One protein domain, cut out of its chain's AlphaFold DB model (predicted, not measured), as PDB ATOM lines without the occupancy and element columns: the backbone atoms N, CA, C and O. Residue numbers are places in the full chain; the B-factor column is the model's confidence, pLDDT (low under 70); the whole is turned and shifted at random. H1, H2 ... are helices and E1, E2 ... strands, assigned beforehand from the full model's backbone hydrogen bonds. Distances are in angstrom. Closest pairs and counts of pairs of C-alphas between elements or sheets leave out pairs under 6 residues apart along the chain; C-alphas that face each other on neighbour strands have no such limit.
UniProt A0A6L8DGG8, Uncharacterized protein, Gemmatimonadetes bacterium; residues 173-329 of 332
ATOM      1  N   ARG A 173      95.465 172.949 193.366       96.62
ATOM      2  CA  ARG A 173      95.335 173.024 194.833       96.62
ATOM      3  C   ARG A 173      95.997 171.862 195.580       96.62
ATOM      4  O   ARG A 173      96.239 171.981 196.773       96.62
ATOM      5  N   ASP A 174      96.239 170.746 194.895       97.56
ATOM      6  CA  ASP A 174      96.834 169.537 195.470       97.56
ATOM      7  C   ASP A 174      98.370 169.542 195.319       97.56
ATOM      8  O   ASP A 174      99.050 168.632 195.795       97.56
ATOM      9  N   VAL A 175      98.931 170.559 194.653       97.31
ATOM     10  CA  VAL A 175     100.376 170.713 194.464       97.31
ATOM     11  C   VAL A 175     101.005 171.286 195.727       97.31
ATOM     12  O   VAL A 175     100.872 172.472 196.025       97.31
ATOM     13  N   VAL A 176     101.716 170.430 196.454       95.25
ATOM     14  CA  VAL A 176     102.349 170.763 197.741       95.25
ATOM     15  C   VAL A 176     103.846 170.460 197.782       95.25
ATOM     16  O   VAL A 176     104.552 170.867 198.700       95.25
ATOM     17  N   ASP A 177     104.347 169.743 196.782       96.00
ATOM     18  CA  ASP A 177     105.733 169.311 196.699       96.00
ATOM     19  C   ASP A 177     106.172 169.095 195.239       96.00
ATOM     20  O   ASP A 177     105.439 169.323 194.274       96.00
ATOM     21  N   ARG A 178     107.422 168.656 195.067       97.31
ATOM     22  CA  ARG A 178     108.012 168.394 193.750       97.31
ATOM     23  C   ARG A 178     107.311 167.258 192.997       97.31
ATOM     24  O   ARG A 178     107.169 167.352 191.779       97.31
ATOM     25  N   GLU A 179     106.863 166.214 193.690       97.69
ATOM     26  CA  GLU A 179     106.241 165.045 193.053       97.69
ATOM     27  C   GLU A 179     104.835 165.374 192.538       97.69
ATOM     28  O   GLU A 179     104.506 165.083 191.385       97.69
ATOM     29  N   THR A 180     104.032 166.064 193.349       98.19
ATOM     30  CA  THR A 180     102.706 166.564 192.965       98.19
ATOM     31  C   THR A 180     102.797 167.616 191.858       98.19
ATOM     32  O   THR A 180     102.026 167.545 190.901       98.19
ATOM     33  N   LEU A 181     103.792 168.515 191.884       98.31
ATOM     34  CA  LEU A 181     104.037 169.470 190.793       98.31
ATOM     35  C   LEU A 181     104.386 168.765 189.473       98.31
ATOM     36  O   LEU A 181     103.863 169.121 188.415       98.31
ATOM     37  N   LYS A 182     105.260 167.751 189.520       98.25
ATOM     38  CA  LYS A 182     105.618 166.950 188.344       98.25
ATOM     39  C   LYS A 182     104.394 166.237 187.763       98.25
ATOM     40  O   LYS A 182     104.202 166.262 186.546       98.25
ATOM     41  N   ALA A 183     103.572 165.617 188.611       98.44
ATOM     42  CA  ALA A 183     102.342 164.948 188.189       98.44
ATOM     43  C   ALA A 183     101.346 165.933 187.554       98.44
ATOM     44  O   ALA A 183     100.868 165.678 186.448       98.44
ATOM     45  N   PHE A 184     101.130 167.089 188.188       98.56
ATOM     46  CA  PHE A 184     100.275 168.164 187.686       98.56
ATOM     47  C   PHE A 184     100.693 168.651 186.290       98.56
ATOM     48  O   PHE A 184      99.875 168.693 185.372       98.56
ATOM     49  N   VAL A 185     101.979 168.972 186.090       98.50
ATOM     50  CA  VAL A 185     102.490 169.437 184.786       98.50
ATOM     51  C   VAL A 185     102.377 168.350 183.716       98.50
ATOM     52  O   VAL A 185     102.082 168.664 182.562       98.50
ATOM     53  N   ARG A 186     102.591 167.078 184.076       98.06
ATOM     54  CA  ARG A 186     102.409 165.953 183.151       98.06
ATOM     55  C   ARG A 186     100.965 165.862 182.668       98.06
ATOM     56  O   ARG A 186     100.747 165.870 181.465       98.06
ATOM     57  N   GLU A 187     100.002 165.836 183.584       97.81
ATOM     58  CA  GLU A 187      98.580 165.729 183.233       97.81
ATOM     59  C   GLU A 187      98.083 166.939 182.442       97.81
ATOM     60  O   GLU A 187      97.354 166.778 181.464       97.81
ATOM     61  N   ALA A 188      98.527 168.143 182.807       97.25
ATOM     62  CA  ALA A 188      98.224 169.355 182.055       97.25
ATOM     63  C   ALA A 188      98.758 169.287 180.618       97.25
ATOM     64  O   ALA A 188      98.082 169.713 179.679       97.25
ATOM     65  N   GLY A 189      99.974 168.765 180.441       96.00
ATOM     66  CA  GLY A 189     100.564 168.625 179.120       96.00
ATOM     67  C   GLY A 189      99.911 167.540 178.277       96.00
ATOM     68  O   GLY A 189      99.630 167.797 177.110       96.00
ATOM     69  N   ASP A 190      99.572 166.394 178.867       95.38
ATOM     70  CA  ASP A 190      98.832 165.329 178.183       95.38
ATOM     71  C   ASP A 190      97.438 165.823 177.752       95.38
ATOM     72  O   ASP A 190      97.036 165.629 176.603       95.38
ATOM     73  N   TYR A 191      96.736 166.550 178.631       94.94
ATOM     74  CA  TYR A 191      95.464 167.206 178.314       94.94
ATOM     75  C   TYR A 191      95.607 168.198 177.151       94.94
ATOM     76  O   TYR A 191      94.836 168.152 176.191       94.94
ATOM     77  N   PHE A 192      96.614 169.075 177.194       93.12
ATOM     78  CA  PHE A 192      96.837 170.064 176.139       93.12
ATOM     79  C   PHE A 192      97.212 169.423 174.796       93.12
ATOM     80  O   PHE A 192      96.693 169.841 173.762       93.12
ATOM     81  N   VAL A 193      98.081 168.407 174.791       93.44
ATOM     82  CA  VAL A 193      98.471 167.680 173.572       93.44
ATOM     83  C   VAL A 193      97.269 166.967 172.960       93.44
ATOM     84  O   VAL A 193      97.025 167.137 171.766       93.44
ATOM     85  N   ALA A 194      96.464 166.266 173.764       92.81
ATOM     86  CA  ALA A 194      95.264 165.583 173.282       92.81
ATOM     87  C   ALA A 194      94.281 166.546 172.592       92.81
ATOM     88  O   ALA A 194      93.689 166.213 171.563       92.81
ATOM     89  N   LEU A 195      94.143 167.771 173.110       90.75
ATOM     90  CA  LEU A 195      93.328 168.809 172.479       90.75
ATOM     91  C   LEU A 195      93.884 169.244 171.118       90.75
ATOM     92  O   LEU A 195      93.109 169.356 170.169       90.75
ATOM     93  N   GLN A 196      95.199 169.453 170.993       87.62
ATOM     94  CA  GLN A 196      95.814 169.805 169.703       87.62
ATOM     95  C   GLN A 196      95.639 168.685 168.668       87.62
ATOM     96  O   GLN A 196      95.317 168.947 167.508       87.62
ATOM     97  N   GLU A 197      95.815 167.437 169.098       89.75
ATOM     98  CA  GLU A 197      95.731 166.257 168.234       89.75
ATOM     99  C   GLU A 197      94.302 165.948 167.781       89.75
ATOM    100  O   GLU A 197      94.113 165.368 166.711       89.75
ATOM    101  N   SER A 198      93.293 166.389 168.539       89.25
ATOM    102  CA  SER A 198      91.884 166.253 168.154       89.25
ATOM    103  C   SER A 198      91.516 167.039 166.888       89.25
ATOM    104  O   SER A 198      90.523 166.722 166.236       89.25
ATOM    105  N   GLY A 199      92.282 168.086 166.551       83.56
ATOM    106  CA  GLY A 199      91.940 169.032 165.485       83.56
ATOM    107  C   GLY A 199      90.751 169.950 165.809       83.56
ATOM    108  O   GLY A 199      90.394 170.795 164.985       83.56
ATOM    109  N   ASP A 200      90.148 169.835 166.998       86.94
ATOM    110  CA  ASP A 200      89.077 170.719 167.451       86.94
ATOM    111  C   ASP A 200      89.668 172.042 167.970       86.94
ATOM    112  O   ASP A 200      90.062 172.208 169.132       86.94
ATOM    113  N   LEU A 201      89.729 173.023 167.066       83.06
ATOM    114  CA  LEU A 201      90.196 174.375 167.373       83.06
ATOM    115  C   LEU A 201      89.336 175.054 168.449       83.06
ATOM    116  O   LEU A 201      89.867 175.827 169.255       83.06
ATOM    117  N   ALA A 202      88.036 174.750 168.506       85.94
ATOM    118  CA  ALA A 202      87.143 175.303 169.513       85.94
ATOM    119  C   ALA A 202      87.444 174.708 170.892       85.94
ATOM    120  O   ALA A 202      87.472 175.452 171.875       85.94
ATOM    121  N   ALA A 203      87.719 173.403 170.981       88.44
ATOM    122  CA  ALA A 203      88.156 172.758 172.220       88.44
ATOM    123  C   ALA A 203      89.494 173.335 172.706       88.44
ATOM    124  O   ALA A 203      89.618 173.714 173.870       88.44
ATOM    125  N   THR A 204      90.454 173.529 171.798       87.25
ATOM    126  CA  THR A 204      91.735 174.189 172.105       87.25
ATOM    127  C   THR A 204      91.539 175.615 172.638       87.25
ATOM    128  O   THR A 204      92.192 176.031 173.599       87.25
ATOM    129  N   ALA A 205      90.628 176.388 172.042       89.06
ATOM    130  CA  ALA A 205      90.309 177.735 172.505       89.06
ATOM    131  C   ALA A 205      89.615 177.726 173.881       89.06
ATOM    132  O   ALA A 205      89.975 178.529 174.744       89.06
ATOM    133  N   LYS A 206      88.673 176.803 174.116       90.50
ATOM    134  CA  LYS A 206      87.996 176.621 175.414       90.50
ATOM    135  C   LYS A 206      88.958 176.223 176.523       90.50
ATOM    136  O   LYS A 206      88.829 176.727 177.636       90.50
ATOM    137  N   ALA A 207      89.948 175.389 176.221       91.50
ATOM    138  CA  ALA A 207      90.948 174.977 177.194       91.50
ATOM    139  C   ALA A 207      91.671 176.181 177.805       91.50
ATOM    140  O   ALA A 207      91.897 176.210 179.004       91.50
ATOM    141  N   ARG A 208      91.928 177.254 177.040       93.19
ATOM    142  CA  ARG A 208      92.503 178.493 177.603       93.19
ATOM    143  C   ARG A 208      91.653 179.094 178.725       93.19
ATOM    144  O   ARG A 208      92.211 179.705 179.628       93.19
ATOM    145  N   ILE A 209      90.329 178.946 178.666       93.88
ATOM    146  CA  ILE A 209      89.421 179.394 179.727       93.88
ATOM    147  C   ILE A 209      89.600 178.485 180.948       93.88
ATOM    148  O   ILE A 209      89.876 178.983 182.036       93.88
ATOM    149  N   ALA A 210      89.537 177.163 180.748       94.06
ATOM    150  CA  ALA A 210      89.714 176.170 181.809       94.06
ATOM    151  C   ALA A 210      91.062 176.310 182.537       94.06
ATOM    152  O   ALA A 210      91.114 176.262 183.762       94.06
ATOM    153  N   LEU A 211      92.144 176.540 181.789       96.12
ATOM    154  CA  LEU A 211      93.500 176.704 182.316       96.12
ATOM    155  C   LEU A 211      93.707 178.033 183.077       96.12
ATOM    156  O   LEU A 211      94.706 178.181 183.780       96.12
ATOM    157  N   ARG A 212      92.816 179.025 182.918       95.25
ATOM    158  CA  ARG A 212      92.889 180.332 183.610       95.25
ATOM    159  C   ARG A 212      91.918 180.475 184.770       95.25
ATOM    160  O   ARG A 212      92.076 181.426 185.540       95.25
ATOM    161  N   ASP A 213      90.925 179.603 184.879       94.56
ATOM    162  CA  ASP A 213      89.886 179.723 185.893       94.56
ATOM    163  C   ASP A 213      90.461 179.474 187.296       94.56
ATOM    164  O   ASP A 213      90.893 178.355 187.574       94.56
ATOM    165  N   PRO A 214      90.464 180.476 188.197       92.81
ATOM    166  CA  PRO A 214      90.975 180.310 189.558       92.81
ATOM    167  C   PRO A 214      90.150 179.341 190.422       92.81
ATOM    168  O   PRO A 214      90.602 178.960 191.499       92.81
ATOM    169  N   ASN A 215      88.946 178.960 189.980       92.75
ATOM    170  CA  ASN A 215      88.105 177.956 190.633       92.75
ATOM    171  C   ASN A 215      88.216 176.572 189.967       92.75
ATOM    172  O   ASN A 215      87.613 175.611 190.446       92.75
ATOM    173  N   GLY A 216      88.951 176.473 188.856       95.19
ATOM    174  CA  GLY A 216      89.179 175.233 188.124       95.19
ATOM    175  C   GLY A 216      90.344 174.413 188.691       95.19
ATOM    176  O   GLY A 216      91.101 174.877 189.543       95.19
ATOM    177  N   PRO A 217      90.549 173.182 188.194       97.19
ATOM    178  CA  PRO A 217      91.622 172.317 188.665       97.19
ATOM    179  C   PRO A 217      93.007 172.736 188.154       97.19
ATOM    180  O   PRO A 217      94.003 172.224 188.640       97.19
ATOM    181  N   TRP A 218      93.103 173.651 187.190       97.75
ATOM    182  CA  TRP A 218      94.368 174.009 186.533       97.75
ATOM    183  C   TRP A 218      95.022 175.287 187.069       97.75
ATOM    184  O   TRP A 218      96.126 175.640 186.643       97.75
ATOM    185  N   ARG A 219      94.358 175.992 187.990       96.25
ATOM    186  CA  ARG A 219      94.885 177.206 188.611       96.25
ATOM    187  C   ARG A 219      94.408 177.326 190.051       96.25
ATOM    188  O   ARG A 219      93.212 177.320 190.309       96.25
ATOM    189  N   HIS A 220      95.346 177.508 190.973       95.00
ATOM    190  CA  HIS A 220      95.057 177.777 192.376       95.00
ATOM    191  C   HIS A 220      96.230 178.511 193.033       95.00
ATOM    192  O   HIS A 220      97.354 178.016 193.009       95.00
ATOM    193  N   GLY A 221      95.982 179.686 193.620       91.75
ATOM    194  CA  GLY A 221      97.038 180.492 194.249       91.75
ATOM    195  C   GLY A 221      98.223 180.755 193.307       91.75
ATOM    196  O   GLY A 221      98.038 181.160 192.152       91.75
ATOM    197  N   SER A 222      99.432 180.445 193.785       92.19
ATOM    198  CA  SER A 222     100.685 180.530 193.021       92.19
ATOM    199  C   SER A 222     100.856 179.457 191.939       92.19
ATOM    200  O   SER A 222     101.734 179.614 191.086       92.19
ATOM    201  N   VAL A 223     100.021 178.411 191.936       96.50
ATOM    202  CA  VAL A 223     100.090 177.275 191.010       96.50
ATOM    203  C   VAL A 223      99.229 177.549 189.785       96.50
ATOM    204  O   VAL A 223      97.999 177.546 189.829       96.50
ATOM    205  N   TYR A 224      99.891 177.800 188.662       97.00
ATOM    206  CA  TYR A 224      99.272 178.014 187.356       97.00
ATOM    207  C   TYR A 224     100.200 177.525 186.246       97.00
ATOM    208  O   TYR A 224     101.404 177.353 186.449       97.00
ATOM    209  N   LEU A 225      99.650 177.325 185.054       98.19
ATOM    210  CA  LEU A 225     100.404 176.832 183.904       98.19
ATOM    211  C   LEU A 225     100.937 177.972 183.032       98.19
ATOM    212  O   LEU A 225     100.286 179.006 182.849       98.19
ATOM    213  N   TYR A 226     102.099 177.751 182.428       97.31
ATOM    214  CA  TYR A 226     102.580 178.484 181.262       97.31
ATOM    215  C   TYR A 226     102.915 177.501 180.140       97.31
ATOM    216  O   TYR A 226     103.343 176.372 180.389       97.31
ATOM    217  N   ILE A 227     102.716 177.936 178.896       96.81
ATOM    218  CA  ILE A 227     103.000 177.137 177.699       96.81
ATOM    219  C   ILE A 227     103.890 177.964 176.785       96.81
ATOM    220  O   ILE A 227     103.505 179.045 176.331       96.81
ATOM    221  N   LEU A 228     105.081 177.450 176.507       95.31
ATOM    222  CA  LEU A 228     106.042 178.029 175.581       95.31
ATOM    223  C   LEU A 228     105.932 177.274 174.259       95.31
ATOM    224  O   LEU A 228     106.033 176.048 174.241       95.31
ATOM    225  N   TYR A 229     105.740 177.994 173.159       91.56
ATOM    226  CA  TYR A 229     105.768 177.412 171.822       91.56
ATOM    227  C   TYR A 229     107.155 177.628 171.226       91.56
ATOM    228  O   TYR A 229     107.531 178.757 170.891       91.56
ATOM    229  N   THR A 230     107.942 176.555 171.165       88.62
ATOM    230  CA  THR A 230     109.385 176.659 170.918       88.62
ATOM    231  C   THR A 230     109.716 176.978 169.462       88.62
ATOM    232  O   THR A 230     110.636 177.751 169.211       88.62
ATOM    233  N   GLU A 231     108.916 176.500 168.510       85.19
ATOM    234  CA  GLU A 231     109.084 176.749 167.074       85.19
ATOM    235  C   GLU A 231     108.780 178.198 166.685       85.19
ATOM    236  O   GLU A 231     109.377 178.732 165.751       85.19
ATOM    237  N   ALA A 232     107.847 178.845 167.388       82.56
ATOM    238  CA  ALA A 232     107.566 180.275 167.227       82.56
ATOM    239  C   ALA A 232     108.367 181.152 168.176       82.56
ATOM    240  O   ALA A 232     108.286 182.374 168.084       82.56
ATOM    241  N   ASN A 233     109.132 180.551 169.087       87.69
ATOM    242  CA  ASN A 233     109.897 181.268 170.089       87.69
ATOM    243  C   ASN A 233     109.031 182.274 170.880       87.69
ATOM    244  O   ASN A 233     109.470 183.395 171.133       87.69
ATOM    245  N   VAL A 234     107.810 181.884 171.286       90.81
ATOM    246  CA  VAL A 234     106.886 182.730 172.077       90.81
ATOM    247  C   VAL A 234     106.295 182.038 173.297       90.81
ATOM    248  O   VAL A 234     106.151 180.817 173.343       90.81
ATOM    249  N   ILE A 235     105.844 182.844 174.257       93.31
ATOM    250  CA  ILE A 235     104.923 182.412 175.312       93.31
ATOM    251  C   ILE A 235     103.521 182.317 174.697       93.31
ATOM    252  O   ILE A 235     102.907 183.332 174.374       93.31
ATOM    253  N   LEU A 236     103.003 181.107 174.505       92.44
ATOM    254  CA  LEU A 236     101.693 180.885 173.888       92.44
ATOM    255  C   LEU A 236     100.541 181.116 174.872       92.44
ATOM    256  O   LEU A 236      99.467 181.574 174.472       92.44
ATOM    257  N   PHE A 237     100.771 180.771 176.137       95.44
ATOM    258  CA  PHE A 237      99.783 180.844 177.202       95.44
ATOM    259  C   PHE A 237     100.448 181.156 178.542       95.44
ATOM    260  O   PHE A 237     101.520 180.626 178.848       95.44
ATOM    261  N   HIS A 238      99.779 181.967 179.357       96.00
ATOM    262  CA  HIS A 238     100.141 182.185 180.746       96.00
ATOM    263  C   HIS A 238      98.878 182.280 181.615       96.00
ATOM    264  O   HIS A 238      98.081 183.209 181.475       96.00
ATOM    265  N   GLY A 239      98.724 181.347 182.560       96.19
ATOM    266  CA  GLY A 239      97.500 181.171 183.349       96.19
ATOM    267  C   GLY A 239      97.144 182.360 184.241       96.19
ATOM    268  O   GLY A 239      95.972 182.679 184.417       96.19
ATOM    269  N   ALA A 240      98.162 183.042 184.774       93.69
ATOM    270  CA  ALA A 240      97.970 184.150 185.706       93.69
ATOM    271  C   ALA A 240      98.089 185.561 185.098       93.69
ATOM    272  O   ALA A 240      97.257 186.418 185.377       93.69
ATOM    273  N   PHE A 241      99.100 185.806 184.260       92.62
ATOM    274  CA  PHE A 241      99.410 187.126 183.704       92.62
ATOM    275  C   PHE A 241      99.397 187.118 182.161       92.62
ATOM    276  O   PHE A 241     100.424 187.406 181.531       92.62
ATOM    277  N   PRO A 242      98.257 186.793 181.523       94.25
ATOM    278  CA  PRO A 242      98.179 186.686 180.067       94.25
ATOM    279  C   PRO A 242      98.583 188.002 179.390       94.25
ATOM    280  O   PRO A 242      99.314 188.002 178.396       94.25
ATOM    281  N   ASP A 243      98.219 189.141 179.986       91.69
ATOM    282  CA  ASP A 243      98.545 190.438 179.409       91.69
ATOM    283  C   ASP A 243     100.030 190.800 179.469       91.69
ATOM    284  O   ASP A 243     100.560 191.445 178.556       91.69
ATOM    285  N   ARG A 244     100.735 190.337 180.498       88.81
ATOM    286  CA  ARG A 244     102.161 190.612 180.663       88.81
ATOM    287  C   ARG A 244     103.025 189.729 179.767       88.81
ATOM    288  O   ARG A 244     104.100 190.179 179.384       88.81
ATOM    289  N   PHE A 245     102.578 188.521 179.414       90.94
ATOM    290  CA  PHE A 245     103.477 187.513 178.840       90.94
ATOM    291  C   PHE A 245     103.056 186.917 177.497       90.94
ATOM    292  O   PHE A 245     103.937 186.640 176.690       90.94
ATOM    293  N   GLU A 246     101.770 186.735 177.199       93.19
ATOM    294  CA  GLU A 246     101.386 185.989 175.988       93.19
ATOM    295  C   GLU A 246     101.802 186.686 174.687       93.19
ATOM    296  O   GLU A 246     101.789 187.909 174.570       93.19
ATOM    297  N   LEU A 247     102.174 185.894 173.684       90.38
ATOM    298  CA  LEU A 247     102.685 186.340 172.386       90.38
ATOM    299  C   LEU A 247     103.942 187.224 172.466       90.38
ATOM    300  O   LEU A 247     104.277 187.917 171.505       90.38
ATOM    301  N   ARG A 248     104.654 187.202 173.600       87.69
ATOM    302  CA  ARG A 248     105.991 187.789 173.714       87.69
ATOM    303  C   ARG A 248     107.063 186.749 173.386       87.69
ATOM    304  O   ARG A 248     106.848 185.566 173.661       87.69
ATOM    305  N   PRO A 249     108.216 187.171 172.839       87.12
ATOM    306  CA  PRO A 249     109.328 186.266 172.578       87.12
ATOM    307  C   PRO A 249     109.840 185.555 173.845       87.12
ATOM    308  O   PRO A 249     109.843 186.154 174.922       87.12
ATOM    309  N   LEU A 250     110.357 184.326 173.708       84.81
ATOM    310  CA  LEU A 250     111.026 183.585 174.803       84.81
ATOM    311  C   LEU A 250     112.427 184.121 175.145       84.81
ATOM    312  O   LEU A 250     113.113 183.578 176.010       84.81
ATOM    313  N   THR A 251     112.862 185.179 174.460       68.94
ATOM    314  CA  THR A 251     114.107 185.907 174.732       68.94
ATOM    315  C   THR A 251     114.010 186.620 176.105       68.94
ATOM    316  O   THR A 251     113.033 186.398 176.823       68.94
ATOM    317  N   PRO A 252     114.995 187.430 176.557       66.31
ATOM    318  CA  PRO A 252     115.096 187.887 177.944       66.31
ATOM    319  C   PRO A 252     114.026 188.916 178.368       66.31
ATOM    320  O   PRO A 252     114.306 190.082 178.639       66.31
ATOM    321  N   THR A 253     112.771 188.485 178.430       68.44
ATOM    322  CA  THR A 253     111.604 189.286 178.801       68.44
ATOM    323  C   THR A 253     111.336 189.248 180.302       68.44
ATOM    324  O   THR A 253     110.618 190.106 180.814       68.44
ATOM    325  N   ILE A 254     111.929 188.279 181.009       81.75
ATOM    326  CA  ILE A 254     111.699 188.034 182.431       81.75
ATOM    327  C   ILE A 254     113.033 187.847 183.144       81.75
ATOM    328  O   ILE A 254     113.754 186.877 182.886       81.75
ATOM    329  N   ARG A 255     113.340 188.777 184.047       87.56
ATOM    330  CA  ARG A 255     114.454 188.666 184.984       87.56
ATOM    331  C   ARG A 255     113.931 188.264 186.347       87.56
ATOM    332  O   ARG A 255     112.924 188.793 186.804       87.56
ATOM    333  N   ASP A 256     114.659 187.359 186.964       88.25
ATOM    334  CA  ASP A 256     114.592 187.095 188.384       88.25
ATOM    335  C   ASP A 256     115.042 188.360 189.123       88.25
ATOM    336  O   ASP A 256     116.122 188.892 188.853       88.25
ATOM    337  N   VAL A 257     114.188 188.895 189.993       87.25
ATOM    338  CA  VAL A 257     114.440 190.201 190.620       87.25
ATOM    339  C   VAL A 257     115.567 190.162 191.649       87.25
ATOM    340  O   VAL A 257     116.167 191.199 191.921       87.25
ATOM    341  N   VAL A 258     115.875 188.982 192.194       89.19
ATOM    342  CA  VAL A 258     116.895 188.796 193.231       89.19
ATOM    343  C   VAL A 258     118.257 188.543 192.595       89.19
ATOM    344  O   VAL A 258     119.251 189.161 192.967       89.19
ATOM    345  N   THR A 259     118.318 187.643 191.615       90.88
ATOM    346  CA  THR A 259     119.577 187.229 190.972       90.88
ATOM    347  C   THR A 259     119.923 188.058 189.735       90.88
ATOM    348  O   THR A 259     121.074 188.079 189.304       90.88
ATOM    349  N   GLY A 260     118.944 188.736 189.130       90.44
ATOM    350  CA  GLY A 260     119.085 189.454 187.861       90.44
ATOM    351  C   GLY A 260     119.166 188.547 186.625       90.44
ATOM    352  O   GLY A 260     119.182 189.049 185.493       90.44
ATOM    353  N   GLU A 261     119.203 187.226 186.815       91.88
ATOM    354  CA  GLU A 261     119.295 186.230 185.751       91.88
ATOM    355  C   GLU A 261     117.962 186.065 185.015       91.88
ATOM    356  O   GLU A 261     116.892 186.413 185.512       91.88
ATOM    357  N   PHE A 262     118.005 185.535 183.794       92.44
ATOM    358  CA  PHE A 262     116.787 185.303 183.024       92.44
ATOM    359  C   PHE A 262     116.111 183.998 183.432       92.44
ATOM    360  O   PHE A 262     116.748 182.946 183.452       92.44
ATOM    361  N   ILE A 263     114.804 184.063 183.686       92.31
ATOM    362  CA  ILE A 263     114.026 182.903 184.141       92.31
ATOM    363  C   ILE A 263     113.790 181.916 182.992       92.31
ATOM    364  O   ILE A 263     114.024 180.719 183.144       92.31
ATOM    365  N   LEU A 264     113.364 182.404 181.820       93.31
ATOM    366  CA  LEU A 264     112.972 181.536 180.700       93.31
ATOM    367  C   LEU A 264     114.097 180.618 180.191       93.31
ATOM    368  O   LEU A 264     113.810 179.442 179.981       93.31
ATOM    369  N   PRO A 265     115.364 181.062 180.039       93.19
ATOM    370  CA  PRO A 265     116.456 180.155 179.686       93.19
ATOM    371  C   PRO A 265     116.618 178.999 180.678       93.19
ATOM    372  O   PRO A 265     116.659 177.851 180.251       93.19
ATOM    373  N   LYS A 266     116.585 179.269 181.991       94.06
ATOM    374  CA  LYS A 266     116.675 178.217 183.018       94.06
ATOM    375  C   LYS A 266     115.515 177.224 182.934       94.06
ATOM    376  O   LYS A 266     115.720 176.023 183.067       94.06
ATOM    377  N   VAL A 267     114.297 177.719 182.697       95.56
ATOM    378  CA  VAL A 267     113.098 176.887 182.492       95.56
ATOM    379  C   VAL A 267     113.250 175.997 181.254       95.56
ATOM    380  O   VAL A 267     112.934 174.810 181.306       95.56
ATOM    381  N   ILE A 268     113.745 176.555 180.147       95.12
ATOM    382  CA  ILE A 268     113.965 175.818 178.896       95.12
ATOM    383  C   ILE A 268     115.040 174.744 179.082       95.12
ATOM    384  O   ILE A 268     114.843 173.611 178.639       95.12
ATOM    385  N   ASP A 269     116.137 175.070 179.761       95.31
ATOM    386  CA  ASP A 269     117.213 174.126 180.064       95.31
ATOM    387  C   ASP A 269     116.714 172.993 180.970       95.31
ATOM    388  O   ASP A 269     116.958 171.820 180.683       95.31
ATOM    389  N   ALA A 270     115.932 173.313 182.007       96.75
ATOM    390  CA  ALA A 270     115.308 172.316 182.875       96.75
ATOM    391  C   ALA A 270     114.388 171.372 182.082       96.75
ATOM    392  O   ALA A 270     114.527 170.151 182.187       96.75
ATOM    393  N   ALA A 271     113.523 171.918 181.221       97.56
ATOM    394  CA  ALA A 271     112.606 171.140 180.386       97.56
ATOM    395  C   ALA A 271     113.312 170.214 179.386       97.56
ATOM    396  O   ALA A 271     112.765 169.166 179.039       97.56
ATOM    397  N   LYS A 272     114.508 170.597 178.920       95.12
ATOM    398  CA  LYS A 272     115.314 169.837 177.950       95.12
ATOM    399  C   LYS A 272     116.362 168.930 178.589       95.12
ATOM    400  O   LYS A 272     116.961 168.123 177.883       95.12
ATOM    401  N   SER A 273     116.590 169.049 179.897       92.56
ATOM    402  CA  SER A 273     117.644 168.311 180.602       92.56
ATOM    403  C   SER A 273     117.500 166.788 180.485       92.56
ATOM    404  O   SER A 273     118.501 166.075 180.482       92.56
ATOM    405  N   ASN A 274     116.266 166.283 180.380       93.31
ATOM    406  CA  ASN A 274     115.943 164.873 180.170       93.31
ATOM    407  C   ASN A 274     114.485 164.713 179.660       93.31
ATOM    408  O   ASN A 274     113.715 165.673 179.736       93.31
ATOM    409  N   PRO A 275     114.070 163.521 179.177       91.94
ATOM    410  CA  PRO A 275     112.727 163.301 178.609       91.94
ATOM    411  C   PRO A 275     111.549 163.515 179.573       91.94
ATOM    412  O   PRO A 275     110.410 163.713 179.140       91.94
ATOM    413  N   GLU A 276     111.795 163.446 180.880       94.44
ATOM    414  CA  GLU A 276     110.769 163.685 181.890       94.44
ATOM    415  C   GLU A 276     110.598 165.176 182.185       94.44
ATOM    416  O   GLU A 276     109.522 165.571 182.625       94.44
ATOM    417  N   GLY A 277     111.588 166.016 181.878       97.12
ATOM    418  CA  GLY A 277     111.639 167.421 182.281       97.12
ATOM    419  C   GLY A 277     112.465 167.631 183.550       97.12
ATOM    420  O   GLY A 277     113.128 166.717 184.042       97.12
ATOM    421  N   GLY A 278     112.457 168.844 184.090       98.06
ATOM    422  CA  GLY A 278     113.349 169.213 185.187       98.06
ATOM    423  C   GLY A 278     112.792 170.301 186.090       98.06
ATOM    424  O   GLY A 278     111.900 171.061 185.710       98.06
ATOM    425  N   PHE A 279     113.356 170.363 187.297       97.88
ATOM    426  CA  PHE A 279     113.062 171.408 188.271       97.88
ATOM    427  C   PHE A 279     113.979 172.613 188.083       97.88
ATOM    428  O   PHE A 279     115.136 172.478 187.683       97.88
ATOM    429  N   VAL A 280     113.461 173.785 188.429       96.50
ATOM    430  CA  VAL A 280     114.188 175.053 188.426       96.50
ATOM    431  C   VAL A 280     113.699 175.910 189.586       96.50
ATOM    432  O   VAL A 280     112.510 175.925 189.887       96.50
ATOM    433  N   GLU A 281     114.609 176.628 190.232       95.19
ATOM    434  CA  GLU A 281     114.283 177.583 191.291       95.19
ATOM    435  C   GLU A 281     114.512 179.005 190.779       95.19
ATOM    436  O   GLU A 281     115.497 179.279 190.082       95.19
ATOM    437  N   TYR A 282     113.566 179.890 191.072       93.50
ATOM    438  CA  TYR A 282     113.587 181.291 190.658       93.50
ATOM    439  C   TYR A 282     112.648 182.118 191.536       93.50
ATOM    440  O   TYR A 282     111.803 181.572 192.243       93.50
ATOM    441  N   TYR A 283     112.776 183.437 191.451       92.06
ATOM    442  CA  TYR A 283     111.919 184.388 192.147       92.06
ATOM    443  C   TYR A 283     110.858 184.978 191.217       92.06
ATOM    444  O   TYR A 283     111.173 185.379 190.089       92.06
ATOM    445  N   PHE A 284     109.593 184.980 191.650       89.00
ATOM    446  CA  PHE A 284     108.484 185.484 190.836       89.00
ATOM    447  C   PHE A 284     107.235 185.823 191.650       89.00
ATOM    448  O   PHE A 284     106.906 185.110 192.593       89.00
ATOM    449  N   ASP A 285     106.486 186.829 191.195       81.19
ATOM    450  CA  ASP A 285     105.247 187.320 191.809       81.19
ATOM    451  C   ASP A 285     104.211 186.194 192.044       81.19
ATOM    452  O   ASP A 285     104.009 185.311 191.188       81.19
ATOM    453  N   ASP A 286     103.500 186.237 193.174       82.19
ATOM    454  CA  ASP A 286     102.277 185.457 193.388       82.19
ATOM    455  C   ASP A 286     101.070 186.216 192.804       82.19
ATOM    456  O   ASP A 286     100.729 187.305 193.255       82.19
ATOM    457  N   PRO A 287     100.376 185.677 191.787       79.44
ATOM    458  CA  PRO A 287      99.199 186.341 191.227       79.44
ATOM    459  C   PRO A 287      97.993 186.410 192.168       79.44
ATOM    460  O   PRO A 287      97.018 187.083 191.829       79.44
ATOM    461  N   SER A 288      97.998 185.658 193.267       77.12
ATOM    462  CA  SER A 288      96.914 185.645 194.249       77.12
ATOM    463  C   SER A 288      97.091 186.669 195.368       77.12
ATOM    464  O   SER A 288      96.121 186.955 196.070       77.12
ATOM    465  N   ASP A 289      98.268 187.287 195.467       76.50
ATOM    466  CA  ASP A 289      98.561 188.339 196.430       76.50
ATOM    467  C   ASP A 289      99.111 189.581 195.708       76.50
ATOM    468  O   ASP A 289     100.243 189.648 195.244       76.50
ATOM    469  N   ALA A 290      98.271 190.611 195.592       71.50
ATOM    470  CA  ALA A 290      98.652 191.870 194.953       71.50
ATOM    471  C   ALA A 290      99.592 192.734 195.817       71.50
ATOM    472  O   ALA A 290     100.104 193.746 195.334       71.50
ATOM    473  N   THR A 291      99.766 192.386 197.094       71.75
ATOM    474  CA  THR A 291     100.702 193.042 198.017       71.75
ATOM    475  C   THR A 291     102.062 192.363 198.047       71.75
ATOM    476  O   THR A 291     102.989 192.864 198.686       71.75
ATOM    477  N   ASP A 292     102.171 191.252 197.331       68.19
ATOM    478  CA  ASP A 292     103.344 190.421 197.313       68.19
ATOM    479  C   ASP A 292     104.490 191.027 196.516       68.19
ATOM    480  O   ASP A 292     104.307 191.812 195.577       68.19
ATOM    481  N   SER A 293     105.697 190.636 196.894       71.44
ATOM    482  CA  SER A 293     106.913 191.083 196.242       71.44
ATOM    483  C   SER A 293     107.393 190.040 195.236       71.44
ATOM    484  O   SER A 293     107.205 188.833 195.373       71.44
ATOM    485  N   ALA A 294     108.051 190.518 194.186       77.31
ATOM    486  CA  ALA A 294     108.602 189.677 193.130       77.31
ATOM    487  C   ALA A 294     109.732 188.738 193.608       77.31
ATOM    488  O   ALA A 294     110.224 187.919 192.831       77.31
ATOM    489  N   ASP A 295     110.169 188.871 194.864       79.88
ATOM    490  CA  ASP A 295     111.254 188.139 195.519       79.88
ATOM    491  C   ASP A 295     110.781 186.917 196.328       79.88
ATOM    492  O   ASP A 295     111.503 186.435 197.205       79.88
ATOM    493  N   ILE A 296     109.633 186.325 195.982       83.56
ATOM    494  CA  ILE A 296     109.240 185.019 196.529       83.56
ATOM    495  C   ILE A 296     109.945 183.873 195.816       83.56
ATOM    496  O   ILE A 296     109.828 183.760 194.590       83.56
ATOM    497  N   PRO A 297     110.594 182.959 196.557       90.69
ATOM    498  CA  PRO A 297     111.162 181.759 195.971       90.69
ATOM    499  C   PRO A 297     110.063 180.808 195.481       90.69
ATOM    500  O   PRO A 297     109.198 180.360 196.244       90.69
ATOM    501  N   LYS A 298     110.151 180.433 194.206       92.44
ATOM    502  CA  LYS A 298     109.324 179.400 193.585       92.44
ATOM    503  C   LYS A 298     110.152 178.192 193.190       92.44
ATOM    504  O   LYS A 298     111.251 178.312 192.646       92.44
ATOM    505  N   VAL A 299     109.560 177.020 193.395       96.19
ATOM    506  CA  VAL A 299     110.018 175.771 192.789       96.19
ATOM    507  C   VAL A 299     109.169 175.534 191.549       96.19
ATOM    508  O   VAL A 299     107.963 175.313 191.639       96.19
ATOM    509  N   GLY A 300     109.796 175.610 190.380       97.19
ATOM    510  CA  GLY A 300     109.180 175.317 189.096       97.19
ATOM    511  C   GLY A 300     109.525 173.925 188.587       97.19
ATOM    512  O   GLY A 300     110.593 173.387 188.875       97.19
ATOM    513  N   TYR A 301     108.635 173.375 187.771       98.31
ATOM    514  CA  TYR A 301     108.869 172.188 186.961       98.31
ATOM    515  C   TYR A 301     108.424 172.474 185.535       98.31
ATOM    516  O   TYR A 301     107.364 173.066 185.320       98.31
ATOM    517  N   ALA A 302     109.223 172.045 184.567       98.31
ATOM    518  CA  ALA A 302     108.894 172.180 183.160       98.31
ATOM    519  C   ALA A 302     109.279 170.917 182.397       98.31
ATOM    520  O   ALA A 302     110.291 170.278 182.692       98.31
ATOM    521  N   ARG A 303     108.474 170.575 181.393       98.25
ATOM    522  CA  ARG A 303     108.688 169.422 180.520       98.25
ATOM    523  C   ARG A 303     108.394 169.798 179.075       98.25
ATOM    524  O   ARG A 303     107.476 170.570 178.799       98.25
ATOM    525  N   MET A 304     109.177 169.235 178.159       97.62
ATOM    526  CA  MET A 304     108.890 169.304 176.733       97.62
ATOM    527  C   MET A 304     107.863 168.238 176.332       97.62
ATOM    528  O   MET A 304     108.028 167.060 176.639       97.62
ATOM    529  N   PHE A 305     106.830 168.664 175.617       96.75
ATOM    530  CA  PHE A 305     105.793 167.832 175.026       96.75
ATOM    531  C   PHE A 305     105.854 167.977 173.513       96.75
ATOM    532  O   PHE A 305     106.034 169.080 172.997       96.75
ATOM    533  N   THR A 306     105.675 166.868 172.812       94.75
ATOM    534  CA  THR A 306     105.558 166.843 171.355       94.75
ATOM    535  C   THR A 306     104.177 166.342 170.985       94.75
ATOM    536  O   THR A 306     103.720 165.358 171.560       94.75
ATOM    537  N   GLY A 307     103.540 166.987 170.020       90.56
ATOM    538  CA  GLY A 307     102.252 166.570 169.480       90.56
ATOM    539  C   GLY A 307     102.156 166.906 168.001       90.56
ATOM    540  O   GLY A 307     103.133 167.333 167.378       90.56
ATOM    541  N   THR A 308     100.967 166.739 167.436       90.19
ATOM    542  CA  THR A 308     100.710 167.089 166.036       90.19
ATOM    543  C   THR A 308      99.455 167.942 165.918       90.19
ATOM    544  O   THR A 308      98.394 167.549 166.393       90.19
ATOM    545  N   LEU A 309      99.553 169.093 165.251       85.00
ATOM    546  CA  LEU A 309      98.391 169.898 164.886       85.00
ATOM    547  C   LEU A 309      97.777 169.316 163.625       85.00
ATOM    548  O   LEU A 309      98.405 169.361 162.562       85.00
ATOM    549  N   GLN A 310      96.541 168.840 163.725       83.56
ATOM    550  CA  GLN A 310      95.749 168.498 162.551       83.56
ATOM    551  C   GLN A 310      95.187 169.780 161.929       83.56
ATOM    552  O   GLN A 310      94.510 170.567 162.593       83.56
ATOM    553  N   ARG A 311      95.490 170.022 160.652       77.62
ATOM    554  CA  ARG A 311      94.964 171.164 159.895       77.62
ATOM    555  C   ARG A 311      93.668 170.787 159.171       77.62
ATOM    556  O   ARG A 311      93.483 169.625 158.813       77.62
ATOM    557  N   PRO A 312      92.803 171.770 158.850       73.69
ATOM    558  CA  PRO A 312      91.565 171.514 158.107       73.69
ATOM    559  C   PRO A 312      91.760 170.871 156.726       73.69
ATOM    560  O   PRO A 312      90.842 170.246 156.208       73.69
ATOM    561  N   ASP A 313      92.942 171.017 156.118       75.31
ATOM    562  CA  ASP A 313      93.288 170.399 154.833       75.31
ATOM    563  C   ASP A 313      93.778 168.942 154.961       75.31
ATOM    564  O   ASP A 313      94.226 168.354 153.977       75.31
ATOM    565  N   GLY A 314      93.709 168.362 156.165       80.38
ATOM    566  CA  GLY A 314      94.167 167.007 156.472       80.38
ATOM    567  C   GLY A 314      95.683 166.878 156.629       80.38
ATOM    568  O   GLY A 314      96.172 165.779 156.884       80.38
ATOM    569  N   SER A 315      96.447 167.968 156.479       84.06
ATOM    570  CA  SER A 315      97.877 167.955 156.783       84.06
ATOM    571  C   SER A 315      98.131 168.030 158.287       84.06
ATOM    572  O   SER A 315      97.344 168.594 159.047       84.06
ATOM    573  N   ALA A 316      99.263 167.478 158.711       85.81
ATOM    574  CA  ALA A 316      99.662 167.425 160.108       85.81
ATOM    575  C   ALA A 316     100.975 168.199 160.295       85.81
ATOM    576  O   ALA A 316     101.895 168.069 159.483       85.81
ATOM    577  N   VAL A 317     101.063 169.018 161.342       85.25
ATOM    578  CA  VAL A 317     102.273 169.793 161.664       85.25
ATOM    579  C   VAL A 317     102.792 169.352 163.023       85.25
ATOM    580  O   VAL A 317     102.022 169.414 163.979       85.25
ATOM    581  N   PRO A 318     104.061 168.933 163.146       89.25
ATOM    582  CA  PRO A 318     104.629 168.646 164.455       89.25
ATOM    583  C   PRO A 318     104.663 169.922 165.303       89.25
ATOM    584  O   PRO A 318     104.950 171.009 164.799       89.25
ATOM    585  N   LEU A 319     104.366 169.774 166.586       88.44
ATOM    586  CA  LEU A 319     104.372 170.848 167.569       88.44
ATOM    587  C   LEU A 319     105.241 170.444 168.755       88.44
ATOM    588  O   LEU A 319     105.093 169.330 169.259       88.44
ATOM    589  N   SER A 320     106.068 171.364 169.246       92.56
ATOM    590  CA  SER A 320     106.872 171.181 170.452       92.56
ATOM    591  C   SER A 320     106.591 172.302 171.446       92.56
ATOM    592  O   SER A 320     106.888 173.487 171.242       92.56
ATOM    593  N   TYR A 321     106.033 171.907 172.579       94.94
ATOM    594  CA  TYR A 321     105.695 172.809 173.664       94.94
ATOM    595  C   TYR A 321     106.582 172.544 174.860       94.94
ATOM    596  O   TYR A 321     106.888 171.399 175.172       94.94
ATOM    597  N   ILE A 322     106.942 173.597 175.581       97.50
ATOM    598  CA  ILE A 322     107.372 173.449 176.968       97.50
ATOM    599  C   ILE A 322     106.203 173.885 177.830       97.50
ATOM    600  O   ILE A 322     105.758 175.029 177.741       97.50
ATOM    601  N   ILE A 323     105.706 172.967 178.647       98.19
ATOM    602  CA  ILE A 323     104.646 173.242 179.611       98.19
ATOM    603  C   ILE A 323     105.275 173.172 180.987       98.19
ATOM    604  O   ILE A 323     106.046 172.255 181.287       98.19
ATOM    605  N   GLY A 324     104.975 174.165 181.809       98.06
ATOM    606  CA  GLY A 324     105.479 174.206 183.164       98.06
ATOM    607  C   GLY A 324     104.551 174.930 184.116       98.06
ATOM    608  O   GLY A 324     103.583 175.587 183.726       98.06
ATOM    609  N   SER A 325     104.865 174.762 185.389       98.12
ATOM    610  CA  SER A 325     104.190 175.387 186.516       98.12
ATOM    611  C   SER A 325     105.195 175.578 187.652       98.12
ATOM    612  O   SER A 325     106.365 175.200 187.529       98.12
ATOM    613  N   GLY A 326     104.763 176.182 188.749       95.75
ATOM    614  CA  GLY A 326     105.539 176.275 189.975       95.75
ATOM    615  C   GLY A 326     104.655 176.614 191.161       95.75
ATOM    616  O   GLY A 326     103.531 177.072 190.980       95.75
ATOM    617  N   PHE A 327     105.176 176.392 192.360       93.50
ATOM    618  CA  PHE A 327     104.536 176.770 193.617       93.50
ATOM    619  C   PHE A 327     105.519 177.562 194.482       93.50
ATOM    620  O   PHE A 327     106.739 177.383 194.384       93.50
ATOM    621  N   SER A 328     104.985 178.457 195.312       86.50
ATOM    622  CA  SER A 328     105.765 179.202 196.303       86.50
ATOM    623  C   SER A 328     106.113 178.297 197.485       86.50
ATOM    624  O   SER A 328     105.238 177.643 198.049       86.50
ATOM    625  N   ALA A 329     107.385 178.265 197.892       67.88
ATOM    626  CA  ALA A 329     107.829 177.417 199.006       67.88
ATOM    627  C   ALA A 329     107.359 177.921 200.390       67.88
ATOM    628  O   ALA A 329     107.405 177.174 201.361       67.88
TER     629      ALA A 329
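What this domain is: This is residues 173 to 329 of the 332 residues of an uncharacterized protein of Gemmatimonadetes bacterium (UniProt A0A6L8DGG8). What shape do these atoms make? A strongly twisted, curled sheet of five strands is the middle layer, with the long helix H1 along one face and the shorter H4 on the opposite face. The long hairpin of E4 and E5 runs along the longest axis, H2 folds back from the end of H1, and the short H3 packs on edge strand E2. What is it built of? The printed part has 157 residues with four named helices and five named strands, in the order H1 H2 E1 E2 H3 H4 E3 E4 E5, of mixed class; the antiparallel sheet runs E2 E1 E5 E4 E3. The whole is compact, with a radius of gyration of the C-alphas of 15.1 A, yet elongated, spanning 48 by 31 by 30 A.

Where its parts are: Where are the helices? H1 is residues 178 to 197, 28.4 A long, from C-alpha 178 at (108.012, 168.394, 193.750); H2 is 201 to 210, H3 242 to 245 and H4 263 to 272. Where are the strands? E1 is residues 226 to 229, E2 234 to 238 and E3 278 to 283. E4, residues 297 to 310, is 39.1 A long and bends by 54 degrees at residue 306; E5, 316 to 328, is 38.5 A long and ends with C-alpha 328 at (105.765, 179.202, 196.303).

How they stand to each other: How do H1 and H2 sit? H1 is on the sheet at a height of 7.8 A, over E5 and E4, along the strands at 17 degrees to E4 on the local plane. With residues 192 to 196 alone it touches H2 in a helical hairpin, a shallow tilt of 26 degrees, opposite ways; the closest C-alphas are Leu 195 and Thr 204, 5.6 A. H2 is not on the sheet, but only just, with 4 pairs of C-alphas within 10 A. Where are H3 and H4? The closest C-alphas of H3 and E2 are Phe 245 and Ile 235, 6.4 A apart; those of H4 and E4 are Ala 271 and Arg 303, 4.3 A apart. How do the backbones pair? E3 E4 E5 form a meander, each strand the antiparallel neighbour of the one before, with N 280 and O 300 at 2.9 A and N 305 and O 321 at 2.8 A, within hydrogen-bond range; so are N 228 and O 322 of E1 and E5 at 2.8 A, and N 227 and O 237 of the hairpin E1 and E2 at 2.9 A. Every O i to N i+4 pair is within range in H1 and H4, and 4 of 6 in H2; H3 is too short for such a pair.

The domain as a whole: How far does it reach? The two C-alphas farthest apart, Thr 291 and Gly 314, are 49.5 A apart. Are there cuts or long links? The printed part has no cut; the long links are H2 to E1, H3 to H4 and E3 to E4. Where is confidence low? Residues 251 to 253, 292 and 329 have pLDDT under 70; the mean of the printed part is 90.7.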